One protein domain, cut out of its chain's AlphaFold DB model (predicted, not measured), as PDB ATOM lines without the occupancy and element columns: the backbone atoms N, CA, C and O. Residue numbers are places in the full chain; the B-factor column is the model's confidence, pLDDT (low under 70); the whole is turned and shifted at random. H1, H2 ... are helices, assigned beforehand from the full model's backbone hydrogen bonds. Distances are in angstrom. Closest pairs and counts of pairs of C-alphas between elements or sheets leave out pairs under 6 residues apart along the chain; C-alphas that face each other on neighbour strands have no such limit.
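What this domain is: This is residues 2 to 183 of the 213 residues of the protein "Probable membrane transporter protein" of Candidatus Frankia californiensis (UniProt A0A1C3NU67). What is the main picture? Two groups of helices stand side by side, an up-and-down bundle of H1, H6 and H8 and a second group of H2, H3 and H4, joined by few contacts between H1 and the second group, while H5 stands off as an arm on its way from H4 to H6. What is the make-up? The printed part has 182 residues with eight named helices, H1 to H8 in chain order, and no named strand; its class is all helix. How compact is it? It is only just compact, close to loose, with a radius of gyration of the C-alphas of 18.8 A and spans of 55 by 53 by 34 A.

Where its parts are: Where do the first helices run? H1 is residues 2 to 18, 23.6 A long, from C-alpha 2 at (169.312, 195.362, 231.877). H2 is residues 32 to 49, 24.8 A, H3 residues 53 to 63, and H4 residues 69 to 95, 37.7 A. And the later ones? H5, residues 102 to 123, is 30.2 A long with a kink of 35 degrees near residue 117; H6 is residues 128 to 140 and H7 residues 143 to 147. H8, residues 156 to 183, is 41.2 A long and ends with C-alpha 183 at (161.530, 184.175, 199.291).

How they stand to each other: What does the hub, H1, touch? H1 touches H6 at a shallow tilt of 24 degrees, opposite ways, the C-alphas of Gly 9 and Gly 136 being closest at 4.4 A. It touches H7 with residues 2 to 6 alone, closest C-alphas Ser 2 and Leu 146, 6.1 A, and only just touches H2, with residues 4 to 5 alone, and H8, with residues 13 to 17 alone, each with 3 pairs of C-alphas within 8 A; closest are Leu 5 and Gly 49, 6.8 A, and Thr 17 and Ser 177, 6.5 A. How do the other helices stand? H6 touches H8 at a shallow tilt of 5 degrees, opposite ways, closest C-alphas Gly 137 and Trp 170, 5.3 A. H2 and H3 form a hairpin, closest C-alphas Ala 42 and Trp 53, 5.1 A, as do H3 and H4, Trp 53 and Glu 80, 6.3 A; H5 touches no helix. Are the backbones helical throughout? Every O i to N i+4 pair is within hydrogen-bond range in H1, H4, H6 and H7, against 13 of 14 in H2, 6 of 7 in H3, 16 of 18 in H5 and 22 of 24 in H8.

The domain as a whole: How far does it reach? The two C-alphas farthest apart, Lys 98 and Pro 183, are 55.2 A apart. Is there a cut or a long link? The printed part has no cut, and the link from H1 to H2 is long, with 13 residues. Where is confidence low? Residues 16 to 28 and 182 to 183 have pLDDT under 70.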
ATOM      1  N   SER A   2     168.692 195.298 233.212       75.31
ATOM      2  CA  SER A   2     169.312 195.362 231.877       75.31
ATOM      3  C   SER A   2     169.877 194.032 231.374       75.31
ATOM      4  O   SER A   2     169.756 193.757 230.194       75.31
ATOM      5  N   ILE A   3     170.408 193.167 232.248       82.06
ATOM      6  CA  ILE A   3     170.843 191.812 231.855       82.06
ATOM      7  C   ILE A   3     169.658 190.973 231.351       82.06
ATOM      8  O   ILE A   3     169.762 190.342 230.307       82.06
ATOM      9  N   ILE A   4     168.521 191.002 232.054       78.88
ATOM     10  CA  ILE A   4     167.306 190.267 231.664       78.88
ATOM     11  C   ILE A   4     166.803 190.772 230.308       78.88
ATOM     12  O   ILE A   4     166.562 189.969 229.410       78.88
ATOM     13  N   LEU A   5     166.726 192.095 230.135       78.69
ATOM     14  CA  LEU A   5     166.327 192.712 228.869       78.69
ATOM     15  C   LEU A   5     167.300 192.371 227.739       78.69
ATOM     16  O   LEU A   5     166.858 192.029 226.653       78.69
ATOM     17  N   LEU A   6     168.612 192.397 227.978       81.94
ATOM     18  CA  LEU A   6     169.605 192.028 226.968       81.94
ATOM     19  C   LEU A   6     169.466 190.570 226.533       81.94
ATOM     20  O   LEU A   6     169.469 190.292 225.335       81.94
ATOM     21  N   THR A   7     169.288 189.651 227.484       81.56
ATOM     22  CA  THR A   7     169.055 188.234 227.184       81.56
ATOM     23  C   THR A   7     167.757 188.046 226.400       81.56
ATOM     24  O   THR A   7     167.749 187.324 225.405       81.56
ATOM     25  N   LEU A   8     166.676 188.731 226.789       78.25
ATOM     26  CA  LEU A   8     165.389 188.687 226.091       78.25
ATOM     27  C   LEU A   8     165.482 189.280 224.679       78.25
ATOM     28  O   LEU A   8     164.998 188.676 223.728       78.25
ATOM     29  N   GLY A   9     166.139 190.430 224.525       77.12
ATOM     30  CA  GLY A   9     166.344 191.104 223.245       77.12
ATOM     31  C   GLY A   9     167.177 190.263 222.286       77.12
ATOM     32  O   GLY A   9     166.796 190.099 221.127       77.12
ATOM     33  N   LEU A  10     168.256 189.650 222.781       82.94
ATOM     34  CA  LEU A  10     169.069 188.714 222.010       82.94
ATOM     35  C   LEU A  10     168.258 187.478 221.606       82.94
ATOM     36  O   LEU A  10     168.296 187.065 220.448       82.94
ATOM     37  N   TYR A  11     167.491 186.913 222.538       82.12
ATOM     38  CA  TYR A  11     166.629 185.771 222.271       82.12
ATOM     39  C   TYR A  11     165.571 186.080 221.204       82.12
ATOM     40  O   TYR A  11     165.446 185.319 220.248       82.12
ATOM     41  N   VAL A  12     164.843 187.195 221.323       74.06
ATOM     42  CA  VAL A  12     163.833 187.631 220.343       74.06
ATOM     43  C   VAL A  12     164.490 187.848 218.981       74.06
ATOM     44  O   VAL A  12     164.008 187.315 217.980       74.06
ATOM     45  N   LEU A  13     165.632 188.542 218.944       77.62
ATOM     46  CA  LEU A  13     166.374 188.780 217.711       77.62
ATOM     47  C   LEU A  13     166.751 187.457 217.032       77.62
ATOM     48  O   LEU A  13     166.455 187.274 215.856       77.62
ATOM     49  N   ILE A  14     167.323 186.496 217.761       76.44
ATOM     50  CA  ILE A  14     167.715 185.191 217.204       76.44
ATOM     51  C   ILE A  14     166.484 184.368 216.801       76.44
ATOM     52  O   ILE A  14     166.433 183.827 215.696       76.44
ATOM     53  N   ARG A  15     165.468 184.279 217.666       73.00
ATOM     54  CA  ARG A  15     164.274 183.446 217.461       73.00
ATOM     55  C   ARG A  15     163.503 183.853 216.214       73.00
ATOM     56  O   ARG A  15     163.089 182.961 215.470       73.00
ATOM     57  N   PHE A  16     163.305 185.154 216.013       68.88
ATOM     58  CA  PHE A  16     162.559 185.695 214.875       68.88
ATOM     59  C   PHE A  16     163.413 185.855 213.615       68.88
ATOM     60  O   PHE A  16     162.854 185.976 212.530       68.88
ATOM     61  N   THR A  17     164.742 185.794 213.732       65.88
ATOM     62  CA  THR A  17     165.643 185.821 212.569       65.88
ATOM     63  C   THR A  17     165.958 184.413 212.039       65.88
ATOM     64  O   THR A  17     166.129 184.254 210.831       65.88
ATOM     65  N   VAL A  18     166.030 183.384 212.901       65.25
ATOM     66  CA  VAL A  18     166.712 182.113 212.563       65.25
ATOM     67  C   VAL A  18     165.868 180.839 212.738       65.25
ATOM     68  O   VAL A  18     166.108 179.863 212.034       65.25
ATOM     69  N   VAL A  19     164.888 180.783 213.647       63.16
ATOM     70  CA  VAL A  19     164.334 179.489 214.109       63.16
ATOM     71  C   VAL A  19     162.951 179.169 213.499       63.16
ATOM     72  O   VAL A  19     162.049 180.005 213.501       63.16
ATOM     73  N   GLY A  20     162.744 177.937 213.015       55.69
ATOM     74  CA  GLY A  20     161.440 177.402 212.568       55.69
ATOM     75  C   GLY A  20     160.628 176.731 213.693       55.69
ATOM     76  O   GLY A  20     161.149 176.496 214.780       55.69
ATOM     77  N   LEU A  21     159.338 176.444 213.470       54.38
ATOM     78  CA  LEU A  21     158.471 175.755 214.447       54.38
ATOM     79  C   LEU A  21     158.595 174.220 214.329       54.38
ATOM     80  O   LEU A  21     158.372 173.690 213.241       54.38
ATOM     81  N   PRO A  22     158.887 173.482 215.418       53.22
ATOM     82  CA  PRO A  22     158.835 172.019 215.413       53.22
ATOM     83  C   PRO A  22     157.388 171.498 215.353       53.22
ATOM     84  O   PRO A  22     156.523 171.981 216.084       53.22
ATOM     85  N   LYS A  23     157.127 170.471 214.533       51.12
ATOM     86  CA  LYS A  23     155.857 169.715 214.482       51.12
ATOM     87  C   LYS A  23     156.104 168.327 215.096       51.12
ATOM     88  O   LYS A  23     157.071 167.683 214.701       51.12
ATOM     89  N   GLY A  24     155.286 167.843 216.048       54.22
ATOM     90  CA  GLY A  24     155.529 166.471 216.533       54.22
ATOM     91  C   GLY A  24     154.653 165.781 217.589       54.22
ATOM     92  O   GLY A  24     154.893 164.597 217.785       54.22
ATOM     93  N   ASN A  25     153.686 166.397 218.292       56.97
ATOM     94  CA  ASN A  25     152.972 165.685 219.383       56.97
ATOM     95  C   ASN A  25     151.551 166.208 219.715       56.97
ATOM     96  O   ASN A  25     151.198 166.313 220.892       56.97
ATOM     97  N   LEU A  26     150.733 166.549 218.710       61.50
ATOM     98  CA  LEU A  26     149.423 167.185 218.932       61.50
ATOM     99  C   LEU A  26     148.476 166.288 219.762       61.50
ATOM    100  O   LEU A  26     148.413 165.081 219.545       61.50
ATOM    101  N   GLY A  27     147.739 166.878 220.713       59.88
ATOM    102  CA  GLY A  27     146.647 166.214 221.447       59.88
ATOM    103  C   GLY A  27     147.016 165.591 222.800       59.88
ATOM    104  O   GLY A  27     146.136 165.110 223.512       59.88
ATOM    105  N   LYS A  28     148.291 165.617 223.209       68.69
ATOM    106  CA  LYS A  28     148.702 165.161 224.551       68.69
ATOM    107  C   LYS A  28     148.498 166.269 225.594       68.69
ATOM    108  O   LYS A  28     148.787 167.426 225.303       68.69
ATOM    109  N   PRO A  29     148.093 165.954 226.838       70.50
ATOM    110  CA  PRO A  29     147.964 166.970 227.876       70.50
ATOM    111  C   PRO A  29     149.321 167.615 228.209       70.50
ATOM    112  O   PRO A  29     150.380 166.970 228.192       70.50
ATOM    113  N   LEU A  30     149.301 168.907 228.540       79.44
ATOM    114  CA  LEU A  30     150.444 169.592 229.143       79.44
ATOM    115  C   LEU A  30     150.518 169.223 230.623       79.44
ATOM    116  O   LEU A  30     149.560 169.385 231.375       79.44
ATOM    117  N   HIS A  31     151.662 168.696 231.051       82.81
ATOM    118  CA  HIS A  31     151.816 168.249 232.431       82.81
ATOM    119  C   HIS A  31     152.115 169.445 233.339       82.81
ATOM    120  O   HIS A  31     152.915 170.313 232.988       82.81
ATOM    121  N   LYS A  32     151.574 169.430 234.563       84.31
ATOM    122  CA  LYS A  32     151.885 170.432 235.601       84.31
ATOM    123  C   LYS A  32     153.391 170.583 235.845       84.31
ATOM    124  O   LYS A  32     153.860 171.686 236.076       84.31
ATOM    125  N   ARG A  33     154.161 169.494 235.719       86.19
ATOM    126  CA  ARG A  33     155.631 169.495 235.857       86.19
ATOM    127  C   ARG A  33     156.360 170.308 234.778       86.19
ATOM    128  O   ARG A  33     157.504 170.675 234.990       86.19
ATOM    129  N   PHE A  34     155.714 170.578 233.645       87.12
ATOM    130  CA  PHE A  34     156.225 171.469 232.603       87.12
ATOM    131  C   PHE A  34     155.711 172.899 232.801       87.12
ATOM    132  O   PHE A  34     156.485 173.850 232.761       87.12
ATOM    133  N   LEU A  35     154.412 173.045 233.082       87.62
ATOM    134  CA  LEU A  35     153.769 174.354 233.230       87.62
ATOM    135  C   LEU A  35     154.204 175.113 234.488       87.62
ATOM    136  O   LEU A  35     154.323 176.327 234.436       87.62
ATOM    137  N   ALA A  36     154.456 174.428 235.605       89.75
ATOM    138  CA  ALA A  36     154.847 175.068 236.861       89.75
ATOM    139  C   ALA A  36     156.211 175.782 236.782       89.75
ATOM    140  O   ALA A  36     156.252 176.979 237.058       89.75
ATOM    141  N   PRO A  37     157.320 175.128 236.375       89.62
ATOM    142  CA  PRO A  37     158.596 175.828 236.237       89.62
ATOM    143  C   PRO A  37     158.551 176.884 235.129       89.62
ATOM    144  O   PRO A  37     159.131 177.954 235.297       89.62
ATOM    145  N   LEU A  38     157.821 176.627 234.036       88.94
ATOM    146  CA  LEU A  38     157.605 177.622 232.986       88.94
ATOM    147  C   LEU A  38     156.898 178.863 233.542       88.94
ATOM    148  O   LEU A  38     157.360 179.973 233.313       88.94
ATOM    149  N   GLY A  39     155.828 178.665 234.314       89.62
ATOM    150  CA  GLY A  39     155.061 179.721 234.959       89.62
ATOM    151  C   GLY A  39     155.899 180.560 235.920       89.62
ATOM    152  O   GLY A  39     155.835 181.784 235.883       89.62
ATOM    153  N   ILE A  40     156.736 179.904 236.729       90.06
ATOM    154  CA  ILE A  40     157.647 180.572 237.668       90.06
ATOM    155  C   ILE A  40     158.664 181.430 236.916       90.06
ATOM    156  O   ILE A  40     158.803 182.614 237.209       90.06
ATOM    157  N   VAL A  41     159.373 180.854 235.941       88.56
ATOM    158  CA  VAL A  41     160.436 181.567 235.221       88.56
ATOM    159  C   VAL A  41     159.849 182.682 234.366       88.56
ATOM    160  O   VAL A  41     160.297 183.823 234.458       88.56
ATOM    161  N   ALA A  42     158.833 182.379 233.560       88.12
ATOM    162  CA  ALA A  42     158.222 183.359 232.674       88.12
ATOM    163  C   ALA A  42     157.508 184.466 233.464       88.12
ATOM    164  O   ALA A  42     157.692 185.631 233.133       88.12
ATOM    165  N   GLY A  43     156.784 184.139 234.540       90.56
ATOM    166  CA  GLY A  43     156.131 185.129 235.406       90.56
ATOM    167  C   GLY A  43     157.118 185.993 236.200       90.56
ATOM    168  O   GLY A  43     156.891 187.187 236.390       90.56
ATOM    169  N   PHE A  44     158.260 185.440 236.619       89.44
ATOM    170  CA  PHE A  44     159.335 186.229 237.226       89.44
ATOM    171  C   PHE A  44     159.955 187.209 236.223       89.44
ATOM    172  O   PHE A  44     160.126 188.390 236.521       89.44
ATOM    173  N   VAL A  45     160.270 186.747 235.010       86.19
ATOM    174  CA  VAL A  45     160.792 187.623 233.948       86.19
ATOM    175  C   VAL A  45     159.760 188.695 233.582       86.19
ATOM    176  O   VAL A  45     160.123 189.855 233.404       86.19
ATOM    177  N   ASP A  46     158.479 188.332 233.537       88.06
ATOM    178  CA  ASP A  46     157.385 189.245 233.220       88.06
ATOM    179  C   ASP A  46     157.182 190.327 234.291       88.06
ATOM    180  O   ASP A  46     157.185 191.512 233.976       88.06
ATOM    181  N   SER A  47     157.135 189.951 235.569       87.12
ATOM    182  CA  SER A  47     156.992 190.910 236.677       87.12
ATOM    183  C   SER A  47     158.209 191.822 236.877       87.12
ATOM    184  O   SER A  47     158.071 192.913 237.429       87.12
ATOM    185  N   THR A  48     159.401 191.406 236.433       82.75
ATOM    186  CA  THR A  48     160.635 192.199 236.562       82.75
ATOM    187  C   THR A  48     160.906 193.107 235.364       82.75
ATOM    188  O   THR A  48     161.472 194.186 235.544       82.75
ATOM    189  N   GLY A  49     160.549 192.674 234.149       73.62
ATOM    190  CA  GLY A  49     160.894 193.363 232.900       73.62
ATOM    191  C   GLY A  49     159.715 193.847 232.054       73.62
ATOM    192  O   GLY A  49     159.928 194.715 231.212       73.62
ATOM    193  N   GLY A  50     158.506 193.323 232.280       76.12
ATOM    194  CA  GLY A  50     157.333 193.518 231.426       76.12
ATOM    195  C   GLY A  50     157.454 192.775 230.089       76.12
ATOM    196  O   GLY A  50     158.417 192.964 229.346       76.12
ATOM    197  N   GLY A  51     156.485 191.918 229.758       77.62
ATOM    198  CA  GLY A  51     156.428 191.215 228.469       77.62
ATOM    199  C   GLY A  51     157.341 189.988 228.374       77.62
ATOM    200  O   GLY A  51     157.741 189.587 227.280       77.62
ATOM    201  N   GLY A  52     157.694 189.384 229.511       77.38
ATOM    202  CA  GLY A  52     158.475 188.144 229.577       77.38
ATOM    203  C   GLY A  52     157.656 186.906 229.211       77.38
ATOM    204  O   GLY A  52     158.199 185.920 228.705       77.38
ATOM    205  N   TRP A  53     156.342 186.965 229.426       86.19
ATOM    206  CA  TRP A  53     155.447 185.829 229.245       86.19
ATOM    207  C   TRP A  53     155.329 185.377 227.784       86.19
ATOM    208  O   TRP A  53     155.458 184.188 227.493       86.19
ATOM    209  N   GLY A  54     155.180 186.312 226.843       81.81
ATOM    210  CA  GLY A  54     155.058 186.012 225.414       81.81
ATOM    211  C   GLY A  54     156.286 185.301 224.815       81.81
ATOM    212  O   GLY A  54     156.137 184.195 224.281       81.81
ATOM    213  N   PRO A  55     157.504 185.873 224.910       76.06
ATOM    214  CA  PRO A  55     158.717 185.291 224.333       76.06
ATOM    215  C   PRO A  55     159.191 184.011 225.027       76.06
ATOM    216  O   PRO A  55     159.860 183.199 224.389       76.06
ATOM    217  N   VAL A  56     158.865 183.807 226.305       80.94
ATOM    218  CA  VAL A  56     159.250 182.591 227.039       80.94
ATOM    219  C   VAL A  56     158.167 181.515 226.917       80.94
ATOM    220  O   VAL A  56     158.463 180.375 226.559       80.94
ATOM    221  N   GLY A  57     156.904 181.867 227.159       84.25
ATOM    222  CA  GLY A  57     155.770 180.943 227.208       84.25
ATOM    223  C   GLY A  57     155.338 180.421 225.840       84.25
ATOM    224  O   GLY A  57     155.212 179.209 225.661       84.25
ATOM    225  N   THR A  58     155.163 181.302 224.851       83.75
ATOM    226  CA  THR A  58     154.673 180.917 223.512       83.75
ATOM    227  C   THR A  58     155.567 179.873 222.836       83.75
ATOM    228  O   THR A  58     155.071 178.804 222.479       83.75
ATOM    229  N   PRO A  59     156.885 180.095 222.674       76.75
ATOM    230  CA  PRO A  59     157.748 179.105 222.045       76.75
ATOM    231  C   PRO A  59     157.934 177.856 222.904       76.75
ATOM    232  O   PRO A  59     158.065 176.786 222.325       76.75
ATOM    233  N   ALA A  60     157.892 177.936 224.240       83.25
ATOM    234  CA  ALA A  60     157.957 176.748 225.092       83.25
ATOM    235  C   ALA A  60     156.735 175.836 224.892       83.25
ATOM    236  O   ALA A  60     156.879 174.626 224.701       83.25
ATOM    237  N   ILE A  61     155.526 176.407 224.881       83.19
ATOM    238  CA  ILE A  61     154.297 175.638 224.670       83.19
ATOM    239  C   ILE A  61     154.199 175.152 223.220       83.19
ATOM    240  O   ILE A  61     153.886 173.979 223.007       83.19
ATOM    241  N   LEU A  62     154.544 175.975 222.223       80.25
ATOM    242  CA  LEU A  62     154.554 175.548 220.818       80.25
ATOM    243  C   LEU A  62     155.604 174.460 220.552       80.25
ATOM    244  O   LEU A  62     155.300 173.482 219.875       80.25
ATOM    245  N   ALA A  63     156.806 174.570 221.125       73.00
ATOM    246  CA  ALA A  63     157.861 173.563 220.981       73.00
ATOM    247  C   ALA A  63     157.499 172.227 221.642       73.00
ATOM    248  O   ALA A  63     158.003 171.184 221.228       73.00
ATOM    249  N   SER A  64     156.593 172.225 222.626       76.62
ATOM    250  CA  SER A  64     156.043 170.972 223.155       76.62
ATOM    251  C   SER A  64     155.275 170.186 222.083       76.62
ATOM    252  O   SER A  64     155.149 168.964 222.185       76.62
ATOM    253  N   GLY A  65     154.751 170.882 221.066       71.81
ATOM    254  CA  GLY A  65     153.939 170.324 219.993       71.81
ATOM    255  C   GLY A  65     152.612 169.740 220.470       71.81
ATOM    256  O   GLY A  65     152.000 169.014 219.700       71.81
ATOM    257  N   ARG A  66     152.199 169.995 221.722       78.75
ATOM    258  CA  ARG A  66     151.069 169.326 222.392       78.75
ATOM    259  C   ARG A  66     149.725 170.008 222.197       78.75
ATOM    260  O   ARG A  66     148.702 169.329 222.117       78.75
ATOM    261  N   LEU A  67     149.732 171.335 222.124       76.69
ATOM    262  CA  LEU A  67     148.551 172.153 221.876       76.69
ATOM    263  C   LEU A  67     148.563 172.689 220.449       76.69
ATOM    264  O   LEU A  67     149.612 173.021 219.902       76.69
ATOM    265  N   GLU A  68     147.369 172.837 219.879       74.44
ATOM    266  CA  GLU A  68     147.179 173.611 218.654       74.44
ATOM    267  C   GLU A  68     147.676 175.059 218.855       74.44
ATOM    268  O   GLU A  68     147.505 175.621 219.948       74.44
ATOM    269  N   PRO A  69     148.234 175.705 217.815       74.31
ATOM    270  CA  PRO A  69     148.740 177.072 217.907       74.31
ATOM    271  C   PRO A  69     147.739 178.081 218.479       74.31
ATOM    272  O   PRO A  69     148.094 178.828 219.383       74.31
ATOM    273  N   ARG A  70     146.466 178.056 218.064       71.00
ATOM    274  CA  ARG A  70     145.435 178.964 218.609       71.00
ATOM    275  C   ARG A  70     145.173 178.771 220.099       71.00
ATOM    276  O   ARG A  70     145.026 179.744 220.827       71.00
ATOM    277  N   LYS A  71     145.140 177.512 220.563       78.56
ATOM    278  CA  LYS A  71     144.903 177.179 221.973       78.56
ATOM    279  C   LYS A  71     146.092 177.641 222.794       78.56
ATOM    280  O   LYS A  71     145.909 178.154 223.889       78.56
ATOM    281  N   THR A  72     147.294 177.512 222.234       81.38
ATOM    282  CA  THR A  72     148.517 178.054 222.824       81.38
ATOM    283  C   THR A  72     148.444 179.571 222.936       81.38
ATOM    284  O   THR A  72     148.590 180.083 224.036       81.38
ATOM    285  N   ILE A  73     148.163 180.279 221.839       81.06
ATOM    286  CA  ILE A  73     148.120 181.747 221.812       81.06
ATOM    287  C   ILE A  73     147.051 182.277 222.776       81.06
ATOM    288  O   ILE A  73     147.374 183.080 223.643       81.06
ATOM    289  N   GLY A  74     145.818 181.765 222.706       84.50
ATOM    290  CA  GLY A  74     144.739 182.192 223.602       84.50
ATOM    291  C   GLY A  74     145.007 181.867 225.076       84.50
ATOM    292  O   GLY A  74     144.704 182.676 225.950       84.50
ATOM    293  N   SER A  75     145.628 180.716 225.371       88.12
ATOM    294  CA  SER A  75     146.009 180.367 226.751       88.12
ATOM    295  C   SER A  75     147.141 181.246 227.273       88.12
ATOM    296  O   SER A  75     147.133 181.600 228.450       88.12
ATOM    297  N   ILE A  76     148.117 181.579 226.422       88.81
ATOM    298  CA  ILE A  76     149.217 182.482 226.767       88.81
ATOM    299  C   ILE A  76     148.663 183.865 227.095       88.81
ATOM    300  O   ILE A  76     148.942 184.343 228.187       88.81
ATOM    301  N   ASP A  77     147.830 184.430 226.222       86.88
ATOM    302  CA  ASP A  77     147.216 185.753 226.395       86.88
ATOM    303  C   ASP A  77     146.353 185.827 227.668       86.88
ATOM    304  O   ASP A  77     146.551 186.681 228.532       86.88
ATOM    305  N   THR A  78     145.479 184.835 227.876       89.69
ATOM    306  CA  THR A  78     144.659 184.753 229.100       89.69
ATOM    307  C   THR A  78     145.529 184.645 230.357       89.69
ATOM    308  O   THR A  78     145.220 185.234 231.393       89.69
ATOM    309  N   SER A  79     146.627 183.887 230.290       89.88
ATOM    310  CA  SER A  79     147.542 183.737 231.428       89.88
ATOM    311  C   SER A  79     148.348 185.009 231.689       89.88
ATOM    312  O   SER A  79     148.611 185.313 232.848       89.88
ATOM    313  N   GLU A  80     148.706 185.764 230.649       88.44
ATOM    314  CA  GLU A  80     149.409 187.046 230.768       88.44
ATOM    315  C   GLU A  80     148.576 188.051 231.561       88.44
ATOM    316  O   GLU A  80     149.078 188.677 232.491       88.44
ATOM    317  N   PHE A  81     147.271 188.115 231.292       89.81
ATOM    318  CA  PHE A  81     146.349 188.932 232.077       89.81
ATOM    319  C   PHE A  81     146.332 188.540 233.564       89.81
ATOM    320  O   PHE A  81     146.419 189.401 234.442       89.81
ATOM    321  N   LEU A  82     146.274 187.238 233.871       92.00
ATOM    322  CA  LEU A  82     146.309 186.753 235.257       92.00
ATOM    323  C   LEU A  82     147.639 187.071 235.951       92.00
ATOM    324  O   LEU A  82     147.650 187.406 237.136       92.00
ATOM    325  N   ILE A  83     148.752 186.991 235.225       91.19
ATOM    326  CA  ILE A  83     150.082 187.324 235.742       91.19
ATOM    327  C   ILE A  83     150.204 188.820 235.981       91.19
ATOM    328  O   ILE A  83     150.700 189.204 237.036       91.19
ATOM    329  N   ALA A  84     149.691 189.659 235.083       90.62
ATOM    330  CA  ALA A  84     149.658 191.103 235.272       90.62
ATOM    331  C   ALA A  84     148.838 191.493 236.515       90.62
ATOM    332  O   ALA A  84     149.275 192.341 237.300       90.62
ATOM    333  N   ILE A  85     147.694 190.838 236.755       92.50
ATOM    334  CA  ILE A  85     146.914 191.011 237.993       92.50
ATOM    335  C   ILE A  85     147.730 190.571 239.209       92.50
ATOM    336  O   ILE A  85     147.847 191.326 240.174       92.50
ATOM    337  N   ALA A  86     148.307 189.367 239.179       92.94
ATOM    338  CA  ALA A  86     149.079 188.833 240.296       92.94
ATOM    339  C   ALA A  86     150.304 189.703 240.614       92.94
ATOM    340  O   ALA A  86     150.572 189.975 241.783       92.94
ATOM    341  N   ALA A  87     151.006 190.191 239.589       90.88
ATOM    342  CA  ALA A  87     152.114 191.126 239.720       90.88
ATOM    343  C   ALA A  87     151.641 192.449 240.329       90.88
ATOM    344  O   ALA A  87     152.247 192.919 241.286       90.88
ATOM    345  N   SER A  88     150.524 193.008 239.852       90.81
ATOM    346  CA  SER A  88     149.950 194.253 240.386       90.81
ATOM    347  C   SER A  88     149.578 194.124 241.866       90.81
ATOM    348  O   SER A  88     149.935 194.982 242.673       90.81
ATOM    349  N   ILE A  89     148.919 193.023 242.249       93.12
ATOM    350  CA  ILE A  89     148.608 192.717 243.652       93.12
ATOM    351  C   ILE A  89     149.902 192.546 244.453       93.12
ATOM    352  O   ILE A  89     150.033 193.129 245.525       93.12
ATOM    353  N   GLY A  90     150.866 191.785 243.930       91.81
ATOM    354  CA  GLY A  90     152.165 191.565 244.560       91.81
ATOM    355  C   GLY A  90     152.924 192.867 244.814       91.81
ATOM    356  O   GLY A  90     153.485 193.035 245.893       91.81
ATOM    357  N   PHE A  91     152.878 193.820 243.881       88.62
ATOM    358  CA  PHE A  91     153.425 195.164 244.068       88.62
ATOM    359  C   PHE A  91     152.694 195.913 245.185       88.62
ATOM    360  O   PHE A  91     153.337 196.390 246.117       88.62
ATOM    361  N   ILE A  92     151.360 195.968 245.159       90.94
ATOM    362  CA  ILE A  92     150.586 196.664 246.199       90.94
ATOM    363  C   ILE A  92     150.849 196.063 247.588       90.94
ATOM    364  O   ILE A  92     151.024 196.807 248.549       90.94
ATOM    365  N   VAL A  93     150.917 194.734 247.701       93.06
ATOM    366  CA  VAL A  93     151.208 194.036 248.964       93.06
ATOM    367  C   VAL A  93     152.663 194.235 249.395       93.06
ATOM    368  O   VAL A  93     152.925 194.445 250.575       93.06
ATOM    369  N   GLY A  94     153.610 194.165 248.457       89.69
ATOM    370  CA  GLY A  94     155.044 194.171 248.748       89.69
ATOM    371  C   GLY A  94     155.619 195.551 249.061       89.69
ATOM    372  O   GLY A  94     156.453 195.666 249.956       89.69
ATOM    373  N   ILE A  95     155.186 196.594 248.345       86.56
ATOM    374  CA  ILE A  95     155.714 197.964 248.498       86.56
ATOM    375  C   ILE A  95     154.671 198.980 248.994       86.56
ATOM    376  O   ILE A  95     155.027 200.116 249.311       86.56
ATOM    377  N   GLY A  96     153.400 198.584 249.114       86.94
ATOM    378  CA  GLY A  96     152.302 199.468 249.510       86.94
ATOM    379  C   GLY A  96     151.829 200.398 248.385       86.94
ATOM    380  O   GLY A  96     152.423 200.478 247.314       86.94
ATOM    381  N   SER A  97     150.753 201.150 248.638       85.94
ATOM    382  CA  SER A  97     150.176 202.102 247.670       85.94
ATOM    383  C   SER A  97     150.618 203.556 247.860       85.94
ATOM    384  O   SER A  97     150.269 204.412 247.056       85.94
ATOM    385  N   LYS A  98     151.395 203.863 248.908       81.56
ATOM    386  CA  LYS A  98     151.703 205.252 249.305       81.56
ATOM    387  C   LYS A  98     152.530 206.039 248.283       81.56
ATOM    388  O   LYS A  98     152.428 207.256 248.254       81.56
ATOM    389  N   ASN A  99     153.320 205.353 247.456       82.19
ATOM    390  CA  ASN A  99     154.130 205.965 246.394       82.19
ATOM    391  C   ASN A  99     153.534 205.740 244.994       82.19
ATOM    392  O   ASN A  99     154.211 205.967 243.994       82.19
ATOM    393  N   ILE A 100     152.295 205.247 244.916       87.75
ATOM    394  CA  ILE A 100     151.605 205.035 243.648       87.75
ATOM    395  C   ILE A 100     150.785 206.282 243.349       87.75
ATOM    396  O   ILE A 100     149.804 206.580 244.031       87.75
ATOM    397  N   ASP A 101     151.172 206.991 242.299       91.12
ATOM    398  CA  ASP A 101     150.337 208.042 241.741       91.12
ATOM    399  C   ASP A 101     149.281 207.409 240.827       91.12
ATOM    400  O   ASP A 101     149.549 206.990 239.696       91.12
ATOM    401  N   PHE A 102     148.057 207.316 241.341       90.88
ATOM    402  CA  PHE A 102     146.937 206.717 240.624       90.88
ATOM    403  C   PHE A 102     146.532 207.496 239.367       90.88
ATOM    404  O   PHE A 102     145.931 206.903 238.471       90.88
ATOM    405  N   VAL A 103     146.890 208.782 239.250       95.44
ATOM    406  CA  VAL A 103     146.672 209.556 238.019       95.44
ATOM    407  C   VAL A 103     147.590 209.035 236.921       95.44
ATOM    408  O   VAL A 103     147.119 208.773 235.814       95.44
ATOM    409  N   TRP A 104     148.869 208.796 237.228       94.31
ATOM    410  CA  TRP A 104     149.797 208.173 236.278       94.31
ATOM    411  C   TRP A 104     149.377 206.750 235.917       94.31
ATOM    412  O   TRP A 104     149.412 206.394 234.741       94.31
ATOM    413  N   VAL A 105     148.918 205.952 236.886       92.19
ATOM    414  CA  VAL A 105     148.391 204.605 236.608       92.19
ATOM    415  C   VAL A 105     147.200 204.673 235.650       92.19
ATOM    416  O   VAL A 105     147.189 203.970 234.642       92.19
ATOM    417  N   ALA A 106     146.222 205.545 235.912       94.75
ATOM    418  CA  ALA A 106     145.060 205.712 235.043       94.75
ATOM    419  C   ALA A 106     145.455 206.210 233.643       94.75
ATOM    420  O   ALA A 106     144.968 205.678 232.646       94.75
ATOM    421  N   ALA A 107     146.376 207.174 233.553       96.31
ATOM    422  CA  ALA A 107     146.887 207.674 232.280       96.31
ATOM    423  C   ALA A 107     147.584 206.569 231.466       96.31
ATOM    424  O   ALA A 107     147.343 206.454 230.264       96.31
ATOM    425  N   LEU A 108     148.394 205.723 232.113       93.00
ATOM    426  CA  LEU A 108     149.054 204.580 231.477       93.00
ATOM    427  C   LEU A 108     148.052 203.509 231.031       93.00
ATOM    428  O   LEU A 108     148.188 202.985 229.927       93.00
ATOM    429  N   LEU A 109     147.027 203.212 231.837       93.00
ATOM    430  CA  LEU A 109     145.970 202.263 231.471       93.00
ATOM    431  C   LEU A 109     145.159 202.756 230.269       93.00
ATOM    432  O   LEU A 109     144.982 202.015 229.306       93.00
ATOM    433  N   ILE A 110     144.710 204.013 230.290       96.44
ATOM    434  CA  ILE A 110     143.964 204.621 229.178       96.44
ATOM    435  C   ILE A 110     144.835 204.664 227.920       96.44
ATOM    436  O   ILE A 110     144.393 204.252 226.847       96.44
ATOM    437  N   GLY A 111     146.089 205.104 228.056       96.31
ATOM    438  CA  GLY A 111     147.061 205.101 226.967       96.31
ATOM    439  C   GLY A 111     147.263 203.704 226.381       96.31
ATOM    440  O   GLY A 111     147.247 203.555 225.164       96.31
ATOM    441  N   GLY A 112     147.369 202.675 227.227       91.50
ATOM    442  CA  GLY A 112     147.479 201.276 226.815       91.50
ATOM    443  C   GLY A 112     146.248 200.769 226.062       91.50
ATOM    444  O   GLY A 112     146.392 200.184 224.991       91.50
ATOM    445  N   VAL A 113     145.040 201.048 226.564       95.56
ATOM    446  CA  VAL A 113     143.770 200.664 225.915       95.56
ATOM    447  C   VAL A 113     143.633 201.298 224.530       95.56
ATOM    448  O   VAL A 113     143.157 200.645 223.605       95.56
ATOM    449  N   ILE A 114     144.075 202.545 224.364       96.31
ATOM    450  CA  ILE A 114     144.056 203.241 223.069       96.31
ATOM    451  C   ILE A 114     145.190 202.749 222.157       96.31
ATOM    452  O   ILE A 114     144.990 202.579 220.955       96.31
ATOM    453  N   ALA A 115     146.382 202.501 222.704       93.38
ATOM    454  CA  ALA A 115     147.544 202.060 221.938       93.38
ATOM    455  C   ALA A 115     147.404 200.618 221.428       93.38
ATOM    456  O   ALA A 115     147.856 200.330 220.322       93.38
ATOM    457  N   ALA A 116     146.759 199.725 222.183       90.44
ATOM    458  CA  ALA A 116     146.569 198.321 221.817       90.44
ATOM    459  C   ALA A 116     145.923 198.108 220.427       90.44
ATOM    460  O   ALA A 116     146.525 197.408 219.607       90.44
ATOM    461  N   PRO A 117     144.767 198.715 220.081       93.38
ATOM    462  CA  PRO A 117     144.175 198.561 218.750       93.38
ATOM    463  C   PRO A 117     145.046 199.168 217.643       93.38
ATOM    464  O   PRO A 117     145.105 198.617 216.545       93.38
ATOM    465  N   ILE A 118     145.767 200.260 217.923       93.00
ATOM    466  CA  ILE A 118     146.700 200.873 216.966       93.00
ATOM    467  C   ILE A 118     147.885 199.934 216.710       93.00
ATOM    468  O   ILE A 118     148.265 199.718 215.560       93.00
ATOM    469  N   ALA A 119     148.441 199.332 217.762       86.56
ATOM    470  CA  ALA A 119     149.518 198.357 217.660       86.56
ATOM    471  C   ALA A 119     149.066 197.114 216.883       86.56
ATOM    472  O   ALA A 119     149.760 196.695 215.957       86.56
ATOM    473  N   ALA A 120     147.876 196.578 217.175       87.44
ATOM    474  CA  ALA A 120     147.292 195.463 216.427       87.44
ATOM    475  C   ALA A 120     147.094 195.815 214.940       87.44
ATOM    476  O   ALA A 120     147.434 195.032 214.049       87.44
ATOM    477  N   TRP A 121     146.611 197.029 214.658       92.06
ATOM    478  CA  TRP A 121     146.469 197.550 213.300       92.06
ATOM    479  C   TRP A 121     147.814 197.764 212.594       92.06
ATOM    480  O   TRP A 121     147.901 197.590 211.381       92.06
ATOM    481  N   LEU A 122     148.879 198.120 213.305       85.81
ATOM    482  CA  LEU A 122     150.202 198.293 212.710       85.81
ATOM    483  C   LEU A 122     150.847 196.935 212.406       85.81
ATOM    484  O   LEU A 122     151.334 196.709 211.297       85.81
ATOM    485  N   VAL A 123     150.794 196.012 213.367       82.94
ATOM    486  CA  VAL A 123     151.410 194.681 213.286       82.94
ATOM    487  C   VAL A 123     150.834 193.851 212.139       82.94
ATOM    488  O   VAL A 123     151.585 193.126 211.496       82.94
ATOM    489  N   ARG A 124     149.553 194.019 211.775       84.00
ATOM    490  CA  ARG A 124     148.971 193.335 210.599       84.00
ATOM    491  C   ARG A 124     149.585 193.742 209.249       84.00
ATOM    492  O   ARG A 124     149.392 193.025 208.273       84.00
ATOM    493  N   HIS A 125     150.291 194.873 209.160       84.69
ATOM    494  CA  HIS A 125     150.915 195.325 207.908       84.69
ATOM    495  C   HIS A 125     152.409 194.991 207.817       84.69
ATOM    496  O   HIS A 125     152.979 195.057 206.727       84.69
ATOM    497  N   ILE A 126     153.054 194.645 208.935       81.31
ATOM    498  CA  ILE A 126     154.503 194.443 208.995       81.31
ATOM    499  C   ILE A 126     154.800 192.944 209.153       81.31
ATOM    500  O   ILE A 126     154.223 192.298 210.024       81.31
ATOM    501  N   PRO A 127     155.714 192.364 208.352       81.94
ATOM    502  CA  PRO A 127     156.053 190.951 208.472       81.94
ATOM    503  C   PRO A 127     156.590 190.602 209.872       81.94
ATOM    504  O   PRO A 127     157.458 191.326 210.376       81.94
ATOM    505  N   PRO A 128     156.178 189.471 210.480       78.19
ATOM    506  CA  PRO A 128     156.621 189.073 211.819       78.19
ATOM    507  C   PRO A 128     158.145 189.014 211.995       78.19
ATOM    508  O   PRO A 128     158.653 189.422 213.037       78.19
ATOM    509  N   ARG A 129     158.899 188.586 210.969       78.56
ATOM    510  CA  ARG A 129     160.377 188.610 210.982       78.56
ATOM    511  C   ARG A 129     160.952 190.018 211.132       78.56
ATOM    512  O   ARG A 129     161.908 190.230 211.876       78.56
ATOM    513  N   VAL A 130     160.369 190.987 210.429       85.06
ATOM    514  CA  VAL A 130     160.804 192.391 210.468       85.06
ATOM    515  C   VAL A 130     160.440 193.017 211.814       85.06
ATOM    516  O   VAL A 130     161.260 193.710 212.408       85.06
ATOM    517  N   LEU A 131     159.250 192.712 212.342       84.19
ATOM    518  CA  LEU A 131     158.848 193.138 213.685       84.19
ATOM    519  C   LEU A 131     159.778 192.577 214.763       84.19
ATOM    520  O   LEU A 131     160.285 193.337 215.585       84.19
ATOM    521  N   GLY A 132     160.037 191.268 214.743       81.75
ATOM    522  CA  GLY A 132     160.887 190.612 215.737       81.75
ATOM    523  C   GLY A 132     162.324 191.137 215.733       81.75
ATOM    524  O   GLY A 132     162.874 191.419 216.797       81.75
ATOM    525  N   SER A 133     162.918 191.345 214.555       84.75
ATOM    526  CA  SER A 133     164.259 191.940 214.444       84.75
ATOM    527  C   SER A 133     164.295 193.424 214.823       84.75
ATOM    528  O   SER A 133     165.256 193.873 215.452       84.75
ATOM    529  N   GLY A 134     163.237 194.180 214.521       88.69
ATOM    530  CA  GLY A 134     163.069 195.564 214.965       88.69
ATOM    531  C   GLY A 134     163.020 195.678 216.487       88.69
ATOM    532  O   GLY A 134     163.858 196.351 217.085       88.69
ATOM    533  N   VAL A 135     162.080 194.972 217.117       86.31
ATOM    534  CA  VAL A 135     161.878 194.996 218.574       86.31
ATOM    535  C   VAL A 135     163.100 194.449 219.312       86.31
ATOM    536  O   VAL A 135     163.575 195.083 220.251       86.31
ATOM    537  N   GLY A 136     163.662 193.318 218.866       84.12
ATOM    538  CA  GLY A 136     164.856 192.727 219.475       84.12
ATOM    539  C   GLY A 136     166.041 193.697 219.504       84.12
ATOM    540  O   GLY A 136     166.674 193.862 220.545       84.12
ATOM    541  N   GLY A 137     166.294 194.411 218.402       87.38
ATOM    542  CA  GLY A 137     167.357 195.414 218.348       87.38
ATOM    543  C   GLY A 137     167.110 196.637 219.233       87.38
ATOM    544  O   GLY A 137     168.040 197.090 219.900       87.38
ATOM    545  N   ILE A 138     165.863 197.117 219.333       88.19
ATOM    546  CA  ILE A 138     165.501 198.185 220.284       88.19
ATOM    547  C   ILE A 138     165.810 197.739 221.713       88.19
ATOM    548  O   ILE A 138     166.436 198.484 222.465       88.19
ATOM    549  N   ILE A 139     165.432 196.517 222.092       85.81
ATOM    550  CA  ILE A 139     165.684 196.005 223.443       85.81
ATOM    551  C   ILE A 139     167.191 195.959 223.736       85.81
ATOM    552  O   ILE A 139     167.601 196.359 224.830       85.81
ATOM    553  N   LEU A 140     168.026 195.569 222.763       87.88
ATOM    554  CA  LEU A 140     169.487 195.543 222.915       87.88
ATOM    555  C   LEU A 140     170.102 196.917 223.219       87.88
ATOM    556  O   LEU A 140     171.171 196.985 223.826       87.88
ATOM    557  N   THR A 141     169.419 198.020 222.902       87.94
ATOM    558  CA  THR A 141     169.889 199.365 223.278       87.94
ATOM    559  C   THR A 141     169.923 199.593 224.794       87.94
ATOM    560  O   THR A 141     170.626 200.495 225.252       87.94
ATOM    561  N   ASN A 142     169.281 198.731 225.595       86.00
ATOM    562  CA  ASN A 142     169.433 198.716 227.056       86.00
ATOM    563  C   ASN A 142     170.848 198.332 227.523       86.00
ATOM    564  O   ASN A 142     171.149 198.466 228.713       86.00
ATOM    565  N   ALA A 143     171.745 197.926 226.612       85.56
ATOM    566  CA  ALA A 143     173.170 197.748 226.892       85.56
ATOM    567  C   ALA A 143     173.795 198.980 227.561       85.56
ATOM    568  O   ALA A 143     174.703 198.823 228.377       85.56
ATOM    569  N   ARG A 144     173.268 200.190 227.299       86.38
ATOM    570  CA  ARG A 144     173.698 201.433 227.964       86.38
ATOM    571  C   ARG A 144     173.775 201.297 229.467       86.38
ATOM    572  O   ARG A 144     174.759 201.706 230.069       86.38
ATOM    573  N   THR A 145     172.698 200.786 230.051       85.38
ATOM    574  CA  THR A 145     172.487 200.793 231.493       85.38
ATOM    575  C   THR A 145     173.443 199.819 232.164       85.38
ATOM    576  O   THR A 145     173.905 200.081 233.267       85.38
ATOM    577  N   LEU A 146     173.811 198.737 231.468       84.69
ATOM    578  CA  LEU A 146     174.843 197.816 231.929       84.69
ATOM    579  C   LEU A 146     176.242 198.436 231.798       84.69
ATOM    580  O   LEU A 146     176.998 198.449 232.762       84.69
ATOM    581  N   LEU A 147     176.569 199.004 230.635       84.31
ATOM    582  CA  LEU A 147     177.888 199.588 230.357       84.31
ATOM    583  C   LEU A 147     178.205 200.803 231.240       84.31
ATOM    584  O   LEU A 147     179.358 201.007 231.607       84.31
ATOM    585  N   ARG A 148     177.185 201.593 231.591       84.75
ATOM    586  CA  ARG A 148     177.297 202.745 232.498       84.75
ATOM    587  C   ARG A 148     177.084 202.399 233.971       84.75
ATOM    588  O   ARG A 148     177.119 203.306 234.792       84.75
ATOM    589  N   SER A 149     176.823 201.137 234.304       85.19
ATOM    590  CA  SER A 149     176.674 200.739 235.703       85.19
ATOM    591  C   SER A 149     178.003 200.861 236.445       85.19
ATOM    592  O   SER A 149     179.066 200.659 235.851       85.19
ATOM    593  N   ASP A 150     177.931 201.097 237.753       77.88
ATOM    594  CA  ASP A 150     179.099 201.207 238.642       77.88
ATOM    595  C   ASP A 150     179.976 199.942 238.649       77.88
ATOM    596  O   ASP A 150     181.120 199.966 239.090       77.88
ATOM    597  N   TRP A 151     179.448 198.829 238.134       75.62
ATOM    598  CA  TRP A 151     180.128 197.540 238.045       75.62
ATOM    599  C   TRP A 151     181.083 197.454 236.852       75.62
ATOM    600  O   TRP A 151     182.062 196.717 236.910       75.62
ATOM    601  N   ILE A 152     180.787 198.166 235.760       80.94
ATOM    602  CA  ILE A 152     181.596 198.140 234.532       80.94
ATOM    603  C   ILE A 152     182.333 199.464 234.349       80.94
ATOM    604  O   ILE A 152     183.493 199.454 233.948       80.94
ATOM    605  N   GLY A 153     181.664 200.596 234.608       76.56
ATOM    606  CA  GLY A 153     182.251 201.926 234.451       76.56
ATOM    607  C   GLY A 153     182.905 202.125 233.080       76.56
ATOM    608  O   GLY A 153     184.009 202.661 232.995       76.56
ATOM    609  N   ALA A 154     182.278 201.623 232.007       80.94
ATOM    610  CA  ALA A 154     182.908 201.577 230.693       80.94
ATOM    611  C   ALA A 154     183.266 202.988 230.208       80.94
ATOM    612  O   ALA A 154     182.421 203.887 230.195       80.94
ATOM    613  N   SER A 155     184.509 203.166 229.748       87.62
ATOM    614  CA  SER A 155     184.931 204.420 229.116       87.62
ATOM    615  C   SER A 155     184.055 204.756 227.903       87.62
ATOM    616  O   SER A 155     183.509 203.864 227.245       87.62
ATOM    617  N   GLU A 156     183.963 206.041 227.550       86.81
ATOM    618  CA  GLU A 156     183.148 206.488 226.412       86.81
ATOM    619  C   GLU A 156     183.517 205.765 225.112       86.81
ATOM    620  O   GLU A 156     182.640 205.379 224.342       86.81
ATOM    621  N   ARG A 157     184.809 205.480 224.910       89.19
ATOM    622  CA  ARG A 157     185.307 204.726 223.755       89.19
ATOM    623  C   ARG A 157     184.718 203.315 223.685       89.19
ATOM    624  O   ARG A 157     184.292 202.894 222.614       89.19
ATOM    625  N   VAL A 158     184.673 202.597 224.808       87.50
ATOM    626  CA  VAL A 158     184.090 201.245 224.877       87.50
ATOM    627  C   VAL A 158     182.589 201.303 224.613       87.50
ATOM    628  O   VAL A 158     182.076 200.496 223.843       87.50
ATOM    629  N   LEU A 159     181.897 202.295 225.179       88.19
ATOM    630  CA  LEU A 159     180.471 202.499 224.933       88.19
ATOM    631  C   LEU A 159     180.198 202.733 223.442       88.19
ATOM    632  O   LEU A 159     179.350 202.046 222.876       88.19
ATOM    633  N   TYR A 160     180.939 203.630 222.787       91.38
ATOM    634  CA  TYR A 160     180.778 203.881 221.354       91.38
ATOM    635  C   TYR A 160     181.039 202.629 220.513       91.38
ATOM    636  O   TYR A 160     180.213 202.306 219.665       91.38
ATOM    637  N   ILE A 161     182.111 201.877 220.792       91.62
ATOM    638  CA  ILE A 161     182.414 200.624 220.080       91.62
ATOM    639  C   ILE A 161     181.265 199.617 220.233       91.62
ATOM    640  O   ILE A 161     180.783 199.082 219.234       91.62
ATOM    641  N   CYS A 162     180.785 199.384 221.458       88.88
ATOM    642  CA  CYS A 162     179.675 198.465 221.706       88.88
ATOM    643  C   CYS A 162     178.406 198.887 220.959       88.88
ATOM    644  O   CYS A 162     177.748 198.045 220.351       88.88
ATOM    645  N   TYR A 163     178.075 200.178 220.959       91.69
ATOM    646  CA  TYR A 163     176.909 200.680 220.236       91.69
ATOM    647  C   TYR A 163     177.063 200.574 218.724       91.69
ATOM    648  O   TYR A 163     176.107 200.186 218.060       91.69
ATOM    649  N   THR A 164     178.246 200.846 218.171       92.56
ATOM    650  CA  THR A 164     178.515 200.629 216.745       92.56
ATOM    651  C   THR A 164     178.293 199.168 216.366       92.56
ATOM    652  O   THR A 164     177.636 198.903 215.364       92.56
ATOM    653  N   VAL A 165     178.762 198.220 217.184       92.38
ATOM    654  CA  VAL A 165     178.524 196.786 216.957       92.38
ATOM    655  C   VAL A 165     177.035 196.446 217.057       92.38
ATOM    656  O   VAL A 165     176.515 195.780 216.165       92.38
ATOM    657  N   ILE A 166     176.332 196.926 218.089       91.44
ATOM    658  CA  ILE A 166     174.888 196.684 218.259       91.44
ATOM    659  C   ILE A 166     174.106 197.222 217.059       91.44
ATOM    660  O   ILE A 166     173.292 196.493 216.499       91.44
ATOM    661  N   TYR A 167     174.369 198.459 216.628       93.62
ATOM    662  CA  TYR A 167     173.705 199.041 215.463       93.62
ATOM    663  C   TYR A 167     174.062 198.297 214.176       93.62
ATOM    664  O   TYR A 167     173.164 198.011 213.395       93.62
ATOM    665  N   ALA A 168     175.323 197.909 213.972       93.88
ATOM    666  CA  ALA A 168     175.725 197.139 212.797       93.88
ATOM    667  C   ALA A 168     175.002 195.783 212.728       93.88
ATOM    668  O   ALA A 168     174.435 195.438 211.691       93.88
ATOM    669  N   VAL A 169     174.960 195.041 213.841       90.44
ATOM    670  CA  VAL A 169     174.240 193.761 213.940       90.44
ATOM    671  C   VAL A 169     172.740 193.965 213.753       90.44
ATOM    672  O   VAL A 169     172.108 193.205 213.021       90.44
ATOM    673  N   TRP A 170     172.161 194.994 214.371       93.31
ATOM    674  CA  TRP A 170     170.735 195.283 214.257       93.31
ATOM    675  C   TRP A 170     170.343 195.654 212.823       93.31
ATOM    676  O   TRP A 170     169.396 195.082 212.282       93.31
ATOM    677  N   THR A 171     171.098 196.537 212.168       92.69
ATOM    678  CA  THR A 171     170.880 196.902 210.762       92.69
ATOM    679  C   THR A 171     171.047 195.693 209.847       92.69
ATOM    680  O   THR A 171     170.210 195.490 208.970       92.69
ATOM    681  N   ALA A 172     172.061 194.851 210.068       90.31
ATOM    682  CA  ALA A 172     172.242 193.619 209.302       90.31
ATOM    683  C   ALA A 172     171.068 192.642 209.496       90.31
ATOM    684  O   ALA A 172     170.569 192.090 208.518       90.31
ATOM    685  N   ALA A 173     170.576 192.468 210.727       86.62
ATOM    686  CA  ALA A 173     169.434 191.607 211.033       86.62
ATOM    687  C   ALA A 173     168.116 192.130 210.437       86.62
ATOM    688  O   ALA A 173     167.314 191.339 209.933       86.62
ATOM    689  N   LEU A 174     167.904 193.450 210.444       89.25
ATOM    690  CA  LEU A 174     166.769 194.094 209.779       89.25
ATOM    691  C   LEU A 174     166.853 193.929 208.260       89.25
ATOM    692  O   LEU A 174     165.884 193.490 207.642       89.25
ATOM    693  N   ALA A 175     168.011 194.217 207.662       88.62
ATOM    694  CA  ALA A 175     168.233 194.045 206.229       88.62
ATOM    695  C   ALA A 175     168.015 192.585 205.815       88.62
ATOM    696  O   ALA A 175     167.266 192.315 204.880       88.62
ATOM    697  N   TYR A 176     168.583 191.633 206.558       87.94
ATOM    698  CA  TYR A 176     168.371 190.207 206.336       87.94
ATOM    699  C   TYR A 176     166.892 189.820 206.458       87.94
ATOM    700  O   TYR A 176     166.372 189.144 205.574       87.94
ATOM    701  N   SER A 177     166.187 190.290 207.492       84.75
ATOM    702  CA  SER A 177     164.752 190.025 207.684       84.75
ATOM    703  C   SER A 177     163.895 190.561 206.534       84.75
ATOM    704  O   SER A 177     162.981 189.873 206.081       84.75
ATOM    705  N   VAL A 178     164.205 191.756 206.020       86.00
ATOM    706  CA  VAL A 178     163.504 192.365 204.876       86.00
ATOM    707  C   VAL A 178     163.823 191.635 203.569       86.00
ATOM    708  O   VAL A 178     162.924 191.395 202.762       86.00
ATOM    709  N   LEU A 179     165.079 191.244 203.351       84.25
ATOM    710  CA  LEU A 179     165.491 190.518 202.148       84.25
ATOM    711  C   LEU A 179     164.895 189.104 202.114       84.25
ATOM    712  O   LEU A 179     164.375 188.679 201.084       84.25
ATOM    713  N   GLN A 180     164.902 188.404 203.250       79.00
ATOM    714  CA  GLN A 180     164.359 187.049 203.394       79.00
ATOM    715  C   GLN A 180     162.832 186.998 203.449       79.00
ATOM    716  O   GLN A 180     162.251 185.928 203.264       79.00
ATOM    717  N   TYR A 181     162.164 188.135 203.652       71.38
ATOM    718  CA  TYR A 181     160.711 188.210 203.564       71.38
ATOM    719  C   TYR A 181     160.206 187.824 202.165       71.38
ATOM    720  O   TYR A 181     159.205 187.132 202.053       71.38
ATOM    721  N   ARG A 182     160.890 188.204 201.075       66.50
ATOM    722  CA  ARG A 182     160.423 187.892 199.708       66.50
ATOM    723  C   ARG A 182     160.430 186.389 199.360       66.50
ATOM    724  O   ARG A 182     159.403 185.946 198.855       66.50
ATOM    725  N   PRO A 183     161.500 185.607 199.610       64.31
ATOM    726  CA  PRO A 183     161.530 184.175 199.291       64.31
ATOM    727  C   PRO A 183     160.728 183.299 200.267       64.31
ATOM    728  O   PRO A 183     160.141 182.313 199.840       64.31
TER     729      PRO A 183